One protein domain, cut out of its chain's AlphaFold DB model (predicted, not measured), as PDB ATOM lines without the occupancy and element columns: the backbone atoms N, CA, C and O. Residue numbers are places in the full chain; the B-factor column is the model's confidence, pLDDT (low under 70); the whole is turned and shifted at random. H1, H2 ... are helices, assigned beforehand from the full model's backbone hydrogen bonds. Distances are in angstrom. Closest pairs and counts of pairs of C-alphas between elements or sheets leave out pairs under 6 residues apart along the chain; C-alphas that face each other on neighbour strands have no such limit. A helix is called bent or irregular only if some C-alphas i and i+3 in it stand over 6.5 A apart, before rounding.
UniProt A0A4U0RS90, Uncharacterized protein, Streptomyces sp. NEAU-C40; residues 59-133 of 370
ATOM      1  N   HIS A  59     -25.404 -27.732 -14.036       91.38
ATOM      2  CA  HIS A  59     -26.015 -27.161 -15.245       91.38
ATOM      3  C   HIS A  59     -25.028 -26.365 -16.118       91.38
ATOM      4  O   HIS A  59     -25.141 -26.398 -17.342       91.38
ATOM      5  N   GLU A  60     -24.067 -25.671 -15.504       90.88
ATOM      6  CA  GLU A  60     -23.031 -24.923 -16.222       90.88
ATOM      7  C   GLU A  60     -22.049 -25.880 -16.907       90.88
ATOM      8  O   GLU A  60     -21.740 -25.707 -18.081       90.88
ATOM      9  N   GLU A  61     -21.622 -26.942 -16.220       91.75
ATOM     10  CA  GLU A  61     -20.744 -27.970 -16.792       91.75
ATOM     11  C   GLU A  61     -21.411 -28.717 -17.956       91.75
ATOM     12  O   GLU A  61     -20.763 -28.986 -18.964       91.75
ATOM     13  N   ILE A  62     -22.714 -29.005 -17.861       93.12
ATOM     14  CA  ILE A  62     -23.490 -29.612 -18.956       93.12
ATOM     15  C   ILE A  62     -23.537 -28.675 -20.169       93.12
ATOM     16  O   ILE A  62     -23.338 -29.111 -21.303       93.12
ATOM     17  N   HIS A  63     -23.780 -27.383 -19.946       90.94
ATOM     18  CA  HIS A  63     -23.784 -26.389 -21.017       90.94
ATOM     19  C   HIS A  63     -22.398 -26.256 -21.675       90.94
ATOM     20  O   HIS A  63     -22.284 -26.277 -22.903       90.94
ATOM     21  N   GLN A  64     -21.336 -26.196 -20.871       92.31
ATOM     22  CA  GLN A  64     -19.949 -26.166 -21.335       92.31
ATOM     23  C   GLN A  64     -19.569 -27.423 -22.125       92.31
ATOM     24  O   GLN A  64     -18.918 -27.310 -23.168       92.31
ATOM     25  N   LEU A  65     -20.004 -28.603 -21.672       92.88
ATOM     26  CA  LEU A  65     -19.821 -29.861 -22.390       92.88
ATOM     27  C   LEU A  65     -20.475 -29.789 -23.774       92.88
ATOM     28  O   LEU A  65     -19.801 -30.057 -24.766       92.88
ATOM     29  N   GLY A  66     -21.726 -29.328 -23.852       90.88
ATOM     30  CA  GLY A  66     -22.433 -29.164 -25.124       90.88
ATOM     31  C   GLY A  66     -21.711 -28.226 -26.099       90.88
ATOM     32  O   GLY A  66     -21.574 -28.548 -27.280       90.88
ATOM     33  N   LEU A  67     -21.167 -27.102 -25.615       91.00
ATOM     34  CA  LEU A  67     -20.360 -26.190 -26.437       91.00
ATOM     35  C   LEU A  67     -19.070 -26.850 -26.945       91.00
ATOM     36  O   LEU A  67     -18.712 -26.695 -28.116       91.00
ATOM     37  N   CYS A  68     -18.383 -27.610 -26.091       93.00
ATOM     38  CA  CYS A  68     -17.181 -28.348 -26.480       93.00
ATOM     39  C   CYS A  68     -17.494 -29.419 -27.534       93.00
ATOM     40  O   CYS A  68     -16.789 -29.526 -28.539       93.00
ATOM     41  N   GLU A  69     -18.562 -30.192 -27.339       91.62
ATOM     42  CA  GLU A  69     -18.992 -31.243 -28.264       91.62
ATOM     43  C   GLU A  69     -19.397 -30.668 -29.620       91.62
ATOM     44  O   GLU A  69     -18.960 -31.167 -30.658       91.62
ATOM     45  N   GLN A  70     -20.147 -29.566 -29.629       88.75
ATOM     46  CA  GLN A  70     -20.528 -28.882 -30.860       88.75
ATOM     47  C   GLN A  70     -19.297 -28.306 -31.588       88.75
ATOM     48  O   GLN A  70     -19.209 -28.385 -32.818       88.75
ATOM     49  N   ALA A  71     -18.298 -27.791 -30.859       90.00
ATOM     50  CA  ALA A  71     -17.044 -27.320 -31.451       90.00
ATOM     51  C   ALA A  71     -16.278 -28.461 -32.138       90.00
ATOM     52  O   ALA A  71     -15.770 -28.297 -33.250       90.00
ATOM     53  N   VAL A  72     -16.236 -29.635 -31.501       89.19
ATOM     54  CA  VAL A  72     -15.620 -30.841 -32.066       89.19
ATOM     55  C   VAL A  72     -16.414 -31.353 -33.270       89.19
ATOM     56  O   VAL A  72     -15.814 -31.687 -34.292       89.19
ATOM     57  N   ALA A  73     -17.746 -31.365 -33.209       85.94
ATOM     58  CA  ALA A  73     -18.602 -31.775 -34.325       85.94
ATOM     59  C   ALA A  73     -18.397 -30.884 -35.567       85.94
ATOM     60  O   ALA A  73     -18.327 -31.382 -36.698       85.94
ATOM     61  N   ASN A  74     -18.190 -29.579 -35.359       89.50
ATOM     62  CA  ASN A  74     -17.924 -28.611 -36.425       89.50
ATOM     63  C   ASN A  74     -16.635 -28.892 -37.215       89.50
ATOM     64  O   ASN A  74     -16.527 -28.457 -38.367       89.50
ATOM     65  N   LEU A  75     -15.686 -29.664 -36.669       90.62
ATOM     66  CA  LEU A  75     -14.469 -30.067 -37.381       90.62
ATOM     67  C   LEU A  75     -14.782 -30.866 -38.653       90.62
ATOM     68  O   LEU A  75     -14.175 -30.629 -39.703       90.62
ATOM     69  N   SER A  76     -15.740 -31.793 -38.585       90.88
ATOM     70  CA  SER A  76     -16.148 -32.601 -39.740       90.88
ATOM     71  C   SER A  76     -16.725 -31.711 -40.844       90.88
ATOM     72  O   SER A  76     -16.355 -31.859 -42.010       90.88
ATOM     73  N   THR A  77     -17.546 -30.722 -40.473       91.75
ATOM     74  CA  THR A  77     -18.102 -29.745 -41.418       91.75
ATOM     75  C   THR A  77     -17.033 -28.874 -42.058       91.75
ATOM     76  O   THR A  77     -16.987 -28.720 -43.280       91.75
ATOM     77  N   ALA A  78     -16.134 -28.328 -41.239       92.38
ATOM     78  CA  ALA A  78     -15.027 -27.509 -41.711       92.38
ATOM     79  C   ALA A  78     -14.131 -28.278 -42.695       92.38
ATOM     80  O   ALA A  78     -13.695 -27.718 -43.701       92.38
ATOM     81  N   THR A  79     -13.909 -29.571 -42.443       92.25
ATOM     82  CA  THR A  79     -13.066 -30.428 -43.284       92.25
ATOM     83  C   THR A  79     -13.627 -30.570 -44.699       92.25
ATOM     84  O   THR A  79     -12.899 -30.349 -45.670       92.25
ATOM     85  N   TRP A  80     -14.916 -30.896 -44.862       94.69
ATOM     86  CA  TRP A  80     -15.474 -31.046 -46.212       94.69
ATOM     87  C   TRP A  80     -15.679 -29.696 -46.913       94.69
ATOM     88  O   TRP A  80     -15.462 -29.597 -48.123       94.69
ATOM     89  N   LEU A  81     -15.989 -28.625 -46.173       96.25
ATOM     90  CA  LEU A  81     -16.019 -27.268 -46.732       96.25
ATOM     91  C   LEU A  81     -14.650 -26.848 -47.277       96.25
ATOM     92  O   LEU A  81     -14.577 -26.242 -48.350       96.25
ATOM     93  N   ALA A  82     -13.568 -27.202 -46.579       96.25
ATOM     94  CA  ALA A  82     -12.210 -26.980 -47.056       96.25
ATOM     95  C   ALA A  82     -11.954 -27.732 -48.372       96.25
ATOM     96  O   ALA A  82     -11.467 -27.124 -49.325       96.25
ATOM     97  N   GLY A  83     -12.369 -29.000 -48.479       97.69
ATOM     98  CA  GLY A  83     -12.293 -29.775 -49.725       97.69
ATOM     99  C   GLY A  83     -13.025 -29.111 -50.900       97.69
ATOM    100  O   GLY A  83     -12.438 -28.904 -51.967       97.69
ATOM    101  N   LYS A  84     -14.270 -28.669 -50.684       98.19
ATOM    102  CA  LYS A  84     -15.081 -27.949 -51.685       98.19
ATOM    103  C   LYS A  84     -14.434 -26.631 -52.125       98.19
ATOM    104  O   LYS A  84     -14.404 -26.295 -53.316       98.19
ATOM    105  N   ALA A  85     -13.886 -25.876 -51.172       98.19
ATOM    106  CA  ALA A  85     -13.170 -24.632 -51.443       98.19
ATOM    107  C   ALA A  85     -11.880 -24.884 -52.239       98.19
ATOM    108  O   ALA A  85     -11.628 -24.200 -53.233       98.19
ATOM    109  N   MET A  86     -11.095 -25.894 -51.859       98.19
ATOM    110  CA  MET A  86      -9.878 -26.294 -52.567       98.19
ATOM    111  C   MET A  86     -10.174 -26.710 -54.005       98.19
ATOM    112  O   MET A  86      -9.491 -26.240 -54.917       98.19
ATOM    113  N   GLN A  87     -11.227 -27.502 -54.235       98.50
ATOM    114  CA  GLN A  87     -11.654 -27.846 -55.590       98.50
ATOM    115  C   GLN A  87     -12.013 -26.590 -56.391       98.50
ATOM    116  O   GLN A  87     -11.545 -26.412 -57.513       98.50
ATOM    117  N   SER A  88     -12.781 -25.675 -55.795       98.56
ATOM    118  CA  SER A  88     -13.178 -24.422 -56.448       98.56
ATOM    119  C   SER A  88     -11.974 -23.555 -56.831       98.56
ATOM    120  O   SER A  88     -11.950 -22.970 -57.917       98.56
ATOM    121  N   ILE A  89     -10.957 -23.476 -55.967       98.25
ATOM    122  CA  ILE A  89      -9.704 -22.758 -56.241       98.25
ATOM    123  C   ILE A  89      -8.923 -23.448 -57.359       98.25
ATOM    124  O   ILE A  89      -8.442 -22.763 -58.271       98.25
ATOM    125  N   ARG A  90      -8.821 -24.781 -57.316       98.31
ATOM    126  CA  ARG A  90      -8.096 -25.587 -58.301       98.31
ATOM    127  C   ARG A  90      -8.711 -25.461 -59.692       98.31
ATOM    128  O   ARG A  90      -8.033 -25.035 -60.628       98.31
ATOM    129  N   ASP A  91      -9.994 -25.786 -59.804       98.38
ATOM    130  CA  ASP A  91     -10.700 -25.933 -61.075       98.38
ATOM    131  C   ASP A  91     -10.859 -24.570 -61.775       98.38
ATOM    132  O   ASP A  91     -10.737 -24.466 -62.996       98.38
ATOM    133  N   ARG A  92     -11.008 -23.479 -61.005       98.31
ATOM    134  CA  ARG A  92     -11.056 -22.098 -61.529       98.31
ATOM    135  C   ARG A  92      -9.681 -21.425 -61.623       98.31
ATOM    136  O   ARG A  92      -9.601 -20.237 -61.951       98.31
ATOM    137  N   LYS A  93      -8.601 -22.151 -61.308       97.75
ATOM    138  CA  LYS A  93      -7.212 -21.662 -61.281       97.75
ATOM    139  C   LYS A  93      -7.070 -20.319 -60.556       97.75
ATOM    140  O   LYS A  93      -6.460 -19.385 -61.084       97.75
ATOM    141  N   LEU A  94      -7.670 -20.182 -59.371       98.44
ATOM    142  CA  LEU A  94      -7.653 -18.924 -58.601       98.44
ATOM    143  C   LEU A  94      -6.261 -18.587 -58.040       98.44
ATOM    144  O   LEU A  94      -6.005 -17.443 -57.688       98.44
ATOM    145  N   TYR A  95      -5.349 -19.557 -58.038       98.06
ATOM    146  CA  TYR A  95      -3.954 -19.412 -57.616       98.06
ATOM    147  C   TYR A  95      -3.024 -18.828 -58.696       98.06
ATOM    148  O   TYR A  95      -1.891 -18.461 -58.394       98.06
ATOM    149  N   ARG A  96      -3.486 -18.701 -59.951       98.12
ATOM    150  CA  ARG A  96      -2.648 -18.359 -61.124       98.12
ATOM    151  C   ARG A  96      -1.899 -17.024 -61.046       98.12
ATOM    152  O   ARG A  96      -1.023 -16.778 -61.864       98.12
ATOM    153  N   GLN A  97      -2.297 -16.132 -60.139       98.12
ATOM    154  CA  GLN A  97      -1.640 -14.837 -59.958       98.12
ATOM    155  C   GLN A  97      -0.286 -14.975 -59.253       98.12
ATOM    156  O   GLN A  97       0.624 -14.206 -59.543       98.12
ATOM    157  N   THR A  98      -0.166 -15.923 -58.325       97.94
ATOM    158  CA  THR A  98       1.022 -16.091 -57.476       97.94
ATOM    159  C   THR A  98       1.754 -17.397 -57.758       97.94
ATOM    160  O   THR A  98       2.967 -17.449 -57.604       97.94
ATOM    161  N   HIS A  99       1.045 -18.433 -58.215       98.31
ATOM    162  CA  HIS A  99       1.598 -19.769 -58.418       98.31
ATOM    163  C   HIS A  99       1.233 -20.321 -59.794       98.31
ATOM    164  O   HIS A  99       0.124 -20.131 -60.295       98.31
ATOM    165  N   THR A 100       2.155 -21.068 -60.396       97.56
ATOM    166  CA  THR A 100       1.920 -21.771 -61.666       97.56
ATOM    167  C   THR A 100       1.173 -23.088 -61.475       97.56
ATOM    168  O   THR A 100       0.485 -23.541 -62.391       97.56
ATOM    169  N   ARG A 101       1.281 -23.693 -60.288       98.00
ATOM    170  CA  ARG A 101       0.683 -24.984 -59.951       98.00
ATOM    171  C   ARG A 101      -0.094 -24.923 -58.635       98.00
ATOM    172  O   ARG A 101       0.235 -24.149 -57.738       98.00
ATOM    173  N   PHE A 102      -1.138 -25.742 -58.545       98.12
ATOM    174  CA  PHE A 102      -2.038 -25.787 -57.394       98.12
ATOM    175  C   PHE A 102      -1.371 -26.355 -56.132       98.12
ATOM    176  O   PHE A 102      -1.572 -25.811 -55.055       98.12
ATOM    177  N   ASP A 103      -0.563 -27.406 -56.280       97.50
ATOM    178  CA  ASP A 103       0.215 -28.060 -55.216       97.50
ATOM    179  C   ASP A 103       1.169 -27.088 -54.505       97.50
ATOM    180  O   ASP A 103       1.188 -27.022 -53.278       97.50
ATOM    181  N   ALA A 104       1.894 -26.264 -55.266       97.81
ATOM    182  CA  ALA A 104       2.760 -25.233 -54.699       97.81
ATOM    183  C   ALA A 104       1.953 -24.204 -53.884       97.81
ATOM    184  O   ALA A 104       2.332 -23.860 -52.768       97.81
ATOM    185  N   TYR A 105       0.800 -23.775 -54.413       98.19
ATOM    186  CA  TYR A 105      -0.072 -22.810 -53.742       98.19
ATOM    187  C   TYR A 105      -0.603 -23.321 -52.399       98.19
ATOM    188  O   TYR A 105      -0.570 -22.591 -51.411       98.19
ATOM    189  N   ILE A 106      -1.098 -24.560 -52.344       97.56
ATOM    190  CA  ILE A 106      -1.649 -25.120 -51.102       97.56
ATOM    191  C   ILE A 106      -0.569 -25.385 -50.050       97.56
ATOM    192  O   ILE A 106      -0.816 -25.157 -48.866       97.56
ATOM    193  N   GLN A 107       0.623 -25.808 -50.480       96.94
ATOM    194  CA  GLN A 107       1.745 -26.080 -49.591       96.94
ATOM    195  C   GLN A 107       2.269 -24.784 -48.966       96.94
ATOM    196  O   GLN A 107       2.508 -24.751 -47.764       96.94
ATOM    197  N   GLU A 108       2.409 -23.711 -49.751       97.56
ATOM    198  CA  GLU A 108       2.847 -22.405 -49.243       97.56
ATOM    199  C   GLU A 108       1.770 -21.730 -48.379       97.56
ATOM    200  O   GLU A 108       2.078 -21.141 -47.346       97.56
ATOM    201  N   ARG A 109       0.491 -21.803 -48.778       97.12
ATOM    202  CA  ARG A 109      -0.585 -21.058 -48.105       97.12
ATOM    203  C   ARG A 109      -1.103 -21.724 -46.830       97.12
ATOM    204  O   ARG A 109      -1.538 -21.005 -45.932       97.12
ATOM    205  N   TRP A 110      -1.135 -23.055 -46.786       95.94
ATOM    206  CA  TRP A 110      -1.781 -23.815 -45.709       95.94
ATOM    207  C   TRP A 110      -0.918 -24.929 -45.120       95.94
ATOM    208  O   TRP A 110      -1.402 -25.635 -44.242       95.94
ATOM    209  N   GLU A 111       0.316 -25.113 -45.596       97.00
ATOM    210  CA  GLU A 111       1.231 -26.159 -45.109       97.00
ATOM    211  C   GLU A 111       0.648 -27.585 -45.207       97.00
ATOM    212  O   GLU A 111       1.078 -28.505 -44.512       97.00
ATOM    213  N   ILE A 112      -0.324 -27.796 -46.101       95.50
ATOM    214  CA  ILE A 112      -0.933 -29.106 -46.346       95.50
ATOM    215  C   ILE A 112      -0.252 -29.810 -47.515       95.50
ATOM    216  O   ILE A 112       0.006 -29.207 -48.556       95.50
ATOM    217  N   SER A 113      -0.026 -31.116 -47.359       96.94
ATOM    218  CA  SER A 113       0.532 -31.931 -48.436       96.94
ATOM    219  C   SER A 113      -0.419 -32.008 -49.632       96.94
ATOM    220  O   SER A 113      -1.646 -32.013 -49.474       96.94
ATOM    221  N   GLU A 114       0.152 -32.167 -50.828       96.69
ATOM    222  CA  GLU A 114      -0.606 -32.389 -52.060       96.69
ATOM    223  C   GLU A 114      -1.621 -33.531 -51.893       96.69
ATOM    224  O   GLU A 114      -2.816 -33.355 -52.134       96.69
ATOM    225  N   ARG A 115      -1.161 -34.684 -51.389       97.12
ATOM    226  CA  ARG A 115      -1.998 -35.867 -51.156       97.12
ATOM    227  C   ARG A 115      -3.200 -35.558 -50.265       97.12
ATOM    228  O   ARG A 115      -4.308 -35.975 -50.588       97.12
ATOM    229  N   THR A 116      -2.990 -34.835 -49.166       96.88
ATOM    230  CA  THR A 116      -4.063 -34.465 -48.232       96.88
ATOM    231  C   THR A 116      -5.100 -33.567 -48.902       96.88
ATOM    232  O   THR A 116      -6.296 -33.786 -48.730       96.88
ATOM    233  N   ALA A 117      -4.671 -32.589 -49.702       97.25
ATOM    234  CA  ALA A 117      -5.600 -31.702 -50.394       97.25
ATOM    235  C   ALA A 117      -6.430 -32.437 -51.452       97.25
ATOM    236  O   ALA A 117      -7.645 -32.259 -51.506       97.25
ATOM    237  N   TYR A 118      -5.810 -33.294 -52.270       97.69
ATOM    238  CA  TYR A 118      -6.560 -34.098 -53.242       97.69
ATOM    239  C   TYR A 118      -7.522 -35.070 -52.562       97.69
ATOM    240  O   TYR A 118      -8.641 -35.225 -53.038       97.69
ATOM    241  N   GLN A 119      -7.131 -35.643 -51.425       97.06
ATOM    242  CA  GLN A 119      -8.010 -36.475 -50.615       97.06
ATOM    243  C   GLN A 119      -9.237 -35.693 -50.109       97.06
ATOM    244  O   GLN A 119     -10.362 -36.161 -50.243       97.06
ATOM    245  N   MET A 120      -9.062 -34.475 -49.587       97.50
ATOM    246  CA  MET A 120     -10.194 -33.623 -49.187       97.50
ATOM    247  C   MET A 120     -11.093 -33.253 -50.379       97.50
ATOM    248  O   MET A 120     -12.314 -33.189 -50.238       97.50
ATOM    249  N   ILE A 121     -10.498 -33.014 -51.554       98.19
ATOM    250  CA  ILE A 121     -11.231 -32.745 -52.801       98.19
ATOM    251  C   ILE A 121     -12.048 -33.969 -53.247       98.19
ATOM    252  O   ILE A 121     -13.153 -33.813 -53.753       98.19
ATOM    253  N   GLU A 122     -11.514 -35.173 -53.076       97.88
ATOM    254  CA  GLU A 122     -12.202 -36.426 -53.398       97.88
ATOM    255  C   GLU A 122     -13.335 -36.721 -52.403       97.88
ATOM    256  O   GLU A 122     -14.407 -37.175 -52.797       97.88
ATOM    257  N   GLU A 123     -13.128 -36.422 -51.118       97.69
ATOM    258  CA  GLU A 123     -14.051 -36.784 -50.038       97.69
ATOM    259  C   GLU A 123     -15.274 -35.868 -49.910       97.69
ATOM    260  O   GLU A 123     -16.349 -36.334 -49.518       97.69
ATOM    261  N   TRP A 124     -15.142 -34.571 -50.211       98.25
ATOM    262  CA  TRP A 124     -16.192 -33.605 -49.866       98.25
ATOM    263  C   TRP A 124     -17.566 -33.846 -50.514       98.25
ATOM    264  O   TRP A 124     -18.548 -33.581 -49.818       98.25
ATOM    265  N   PRO A 125     -17.714 -34.349 -51.763       98.44
ATOM    266  CA  PRO A 125     -19.043 -34.554 -52.340       98.44
ATOM    267  C   PRO A 125     -19.846 -35.594 -51.554       98.44
ATOM    268  O   PRO A 125     -21.044 -35.429 -51.327       98.44
ATOM    269  N   LEU A 126     -19.173 -36.654 -51.090       98.44
ATOM    270  CA  LEU A 126     -19.795 -37.680 -50.262       98.44
ATOM    271  C   LEU A 126     -20.057 -37.168 -48.847       98.44
ATOM    272  O   LEU A 126     -21.135 -37.411 -48.316       98.44
ATOM    273  N   ALA A 127     -19.122 -36.426 -48.252       97.56
ATOM    274  CA  ALA A 127     -19.325 -35.830 -46.934       97.56
ATOM    275  C   ALA A 127     -20.514 -34.848 -46.908       97.56
ATOM    276  O   ALA A 127     -21.304 -34.883 -45.968       97.56
ATOM    277  N   GLU A 128     -20.685 -34.017 -47.944       97.31
ATOM    278  CA  GLU A 128     -21.831 -33.104 -48.074       97.31
ATOM    279  C   GLU A 128     -23.151 -33.876 -48.239       97.31
ATOM    280  O   GLU A 128     -24.145 -33.552 -47.583       97.31
ATOM    281  N   SER A 129     -23.157 -34.931 -49.063       97.62
ATOM    282  CA  SER A 129     -24.318 -35.816 -49.234       97.62
ATOM    283  C   SER A 129     -24.707 -36.502 -47.917       97.62
ATOM    284  O   SER A 129     -25.876 -36.486 -47.529       97.62
ATOM    285  N   LEU A 130     -23.723 -37.033 -47.184       97.12
ATOM    286  CA  LEU A 130     -23.920 -37.656 -45.877       97.12
ATOM    287  C   LEU A 130     -24.453 -36.658 -44.845       97.12
ATOM    288  O   LEU A 130     -25.427 -36.969 -44.167       97.12
ATOM    289  N   ALA A 131     -23.871 -35.460 -44.762       94.69
ATOM    290  CA  ALA A 131     -24.315 -34.429 -43.826       94.69
ATOM    291  C   ALA A 131     -25.757 -33.983 -44.102       94.69
ATOM    292  O   ALA A 131     -26.566 -33.872 -43.184       94.69
ATOM    293  N   THR A 132     -26.105 -33.798 -45.377       95.06
ATOM    294  CA  THR A 132     -27.469 -33.437 -45.791       95.06
ATOM    295  C   THR A 132     -28.474 -34.526 -45.418       95.06
ATOM    296  O   THR A 132     -29.591 -34.229 -45.007       95.06
ATOM    297  N   LYS A 133     -28.081 -35.795 -45.561       95.75
ATOM    298  CA  LYS A 133     -28.957 -36.943 -45.331       95.75
ATOM    299  C   LYS A 133     -29.142 -37.290 -43.858       95.75
ATOM    300  O   LYS A 133     -30.246 -37.640 -43.456       95.75
TER     301      LYS A 133
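AT A GLANCE: This is residues 59 to 133 of the 370 residues of an uncharacterized protein of Streptomyces sp. NEAU-C40 (UniProt A0A4U0RS90). One long helix, H1, makes the length of this domain; its residues 59 to 75 stick out as a free arm, and its later part joins a small head with the short helix H2 and the bent helix H3, which crosses H1. The printed part has 75 residues, with three named helices in the order H1, H2, H3 and no named strand: all helix. It is loose, with a radius of gyration of the C-alphas of 16.0 A, and only just elongated, spanning 54 by 27 by 19 A.

IN THESE COORDINATES: Find C-alpha 59 at (-26.015, -27.161, -15.245); from there H1 runs 48.3 A through residues 59 to 91, with a kink of 28 degrees near residue 78. H1 is neither bent nor irregular, but only just: C-alphas 73 and 76 are 6.0 A apart. H2 holds residues 102 to 110. H3, residues 114 to 133, was assigned as one helix by its hydrogen bonds but is bent, with C-alphas 122 and 125 7.2 A apart. Its arms are H3a, residues 114 to 122, 12.4 A, and H3b, residues 125 to 133, 12.4 A, ending at C-alpha 133 at (-28.957, -36.943, -45.331).

HOW THE PARTS SIT: Look at H1 residues 79 to 87, which alone touch H3a, about perpendicular at 81 degrees; the closest C-alphas, of Gly 83 and Ile 121, are 4.4 A apart. With residues 80 to 84 alone H1 touches H3b, at a steep tilt of 39 degrees, opposite ways; the closest C-alphas, of Trp 80 and Ala 127, are 6.2 A apart. H2 touches H3a, about perpendicular at 81 degrees, closest at the C-alphas of Asp 103 and Glu 114, 5.4 A. H1 and H2 are close but not clearly touching, with the C-alphas of Arg 90 and Phe 102 closest at 6.1 A. H2 and H3b are apart. Every O i to N i+4 pair is within hydrogen-bond range in H2, H3a and H3b, and 26 of 29 are in H1.

THE WHOLE: The C-alphas farthest apart, of His 59 and Thr 100, are 54.4 A apart. Without residues 59 to 75, which stand free, the body spans 38 by 20 by 15 A. The printed part has no cut; the link from H1 to H2 is short and that from H2 to H3 tight. Mean pLDDT of the printed part is 95.6, and no printed residue is under 70.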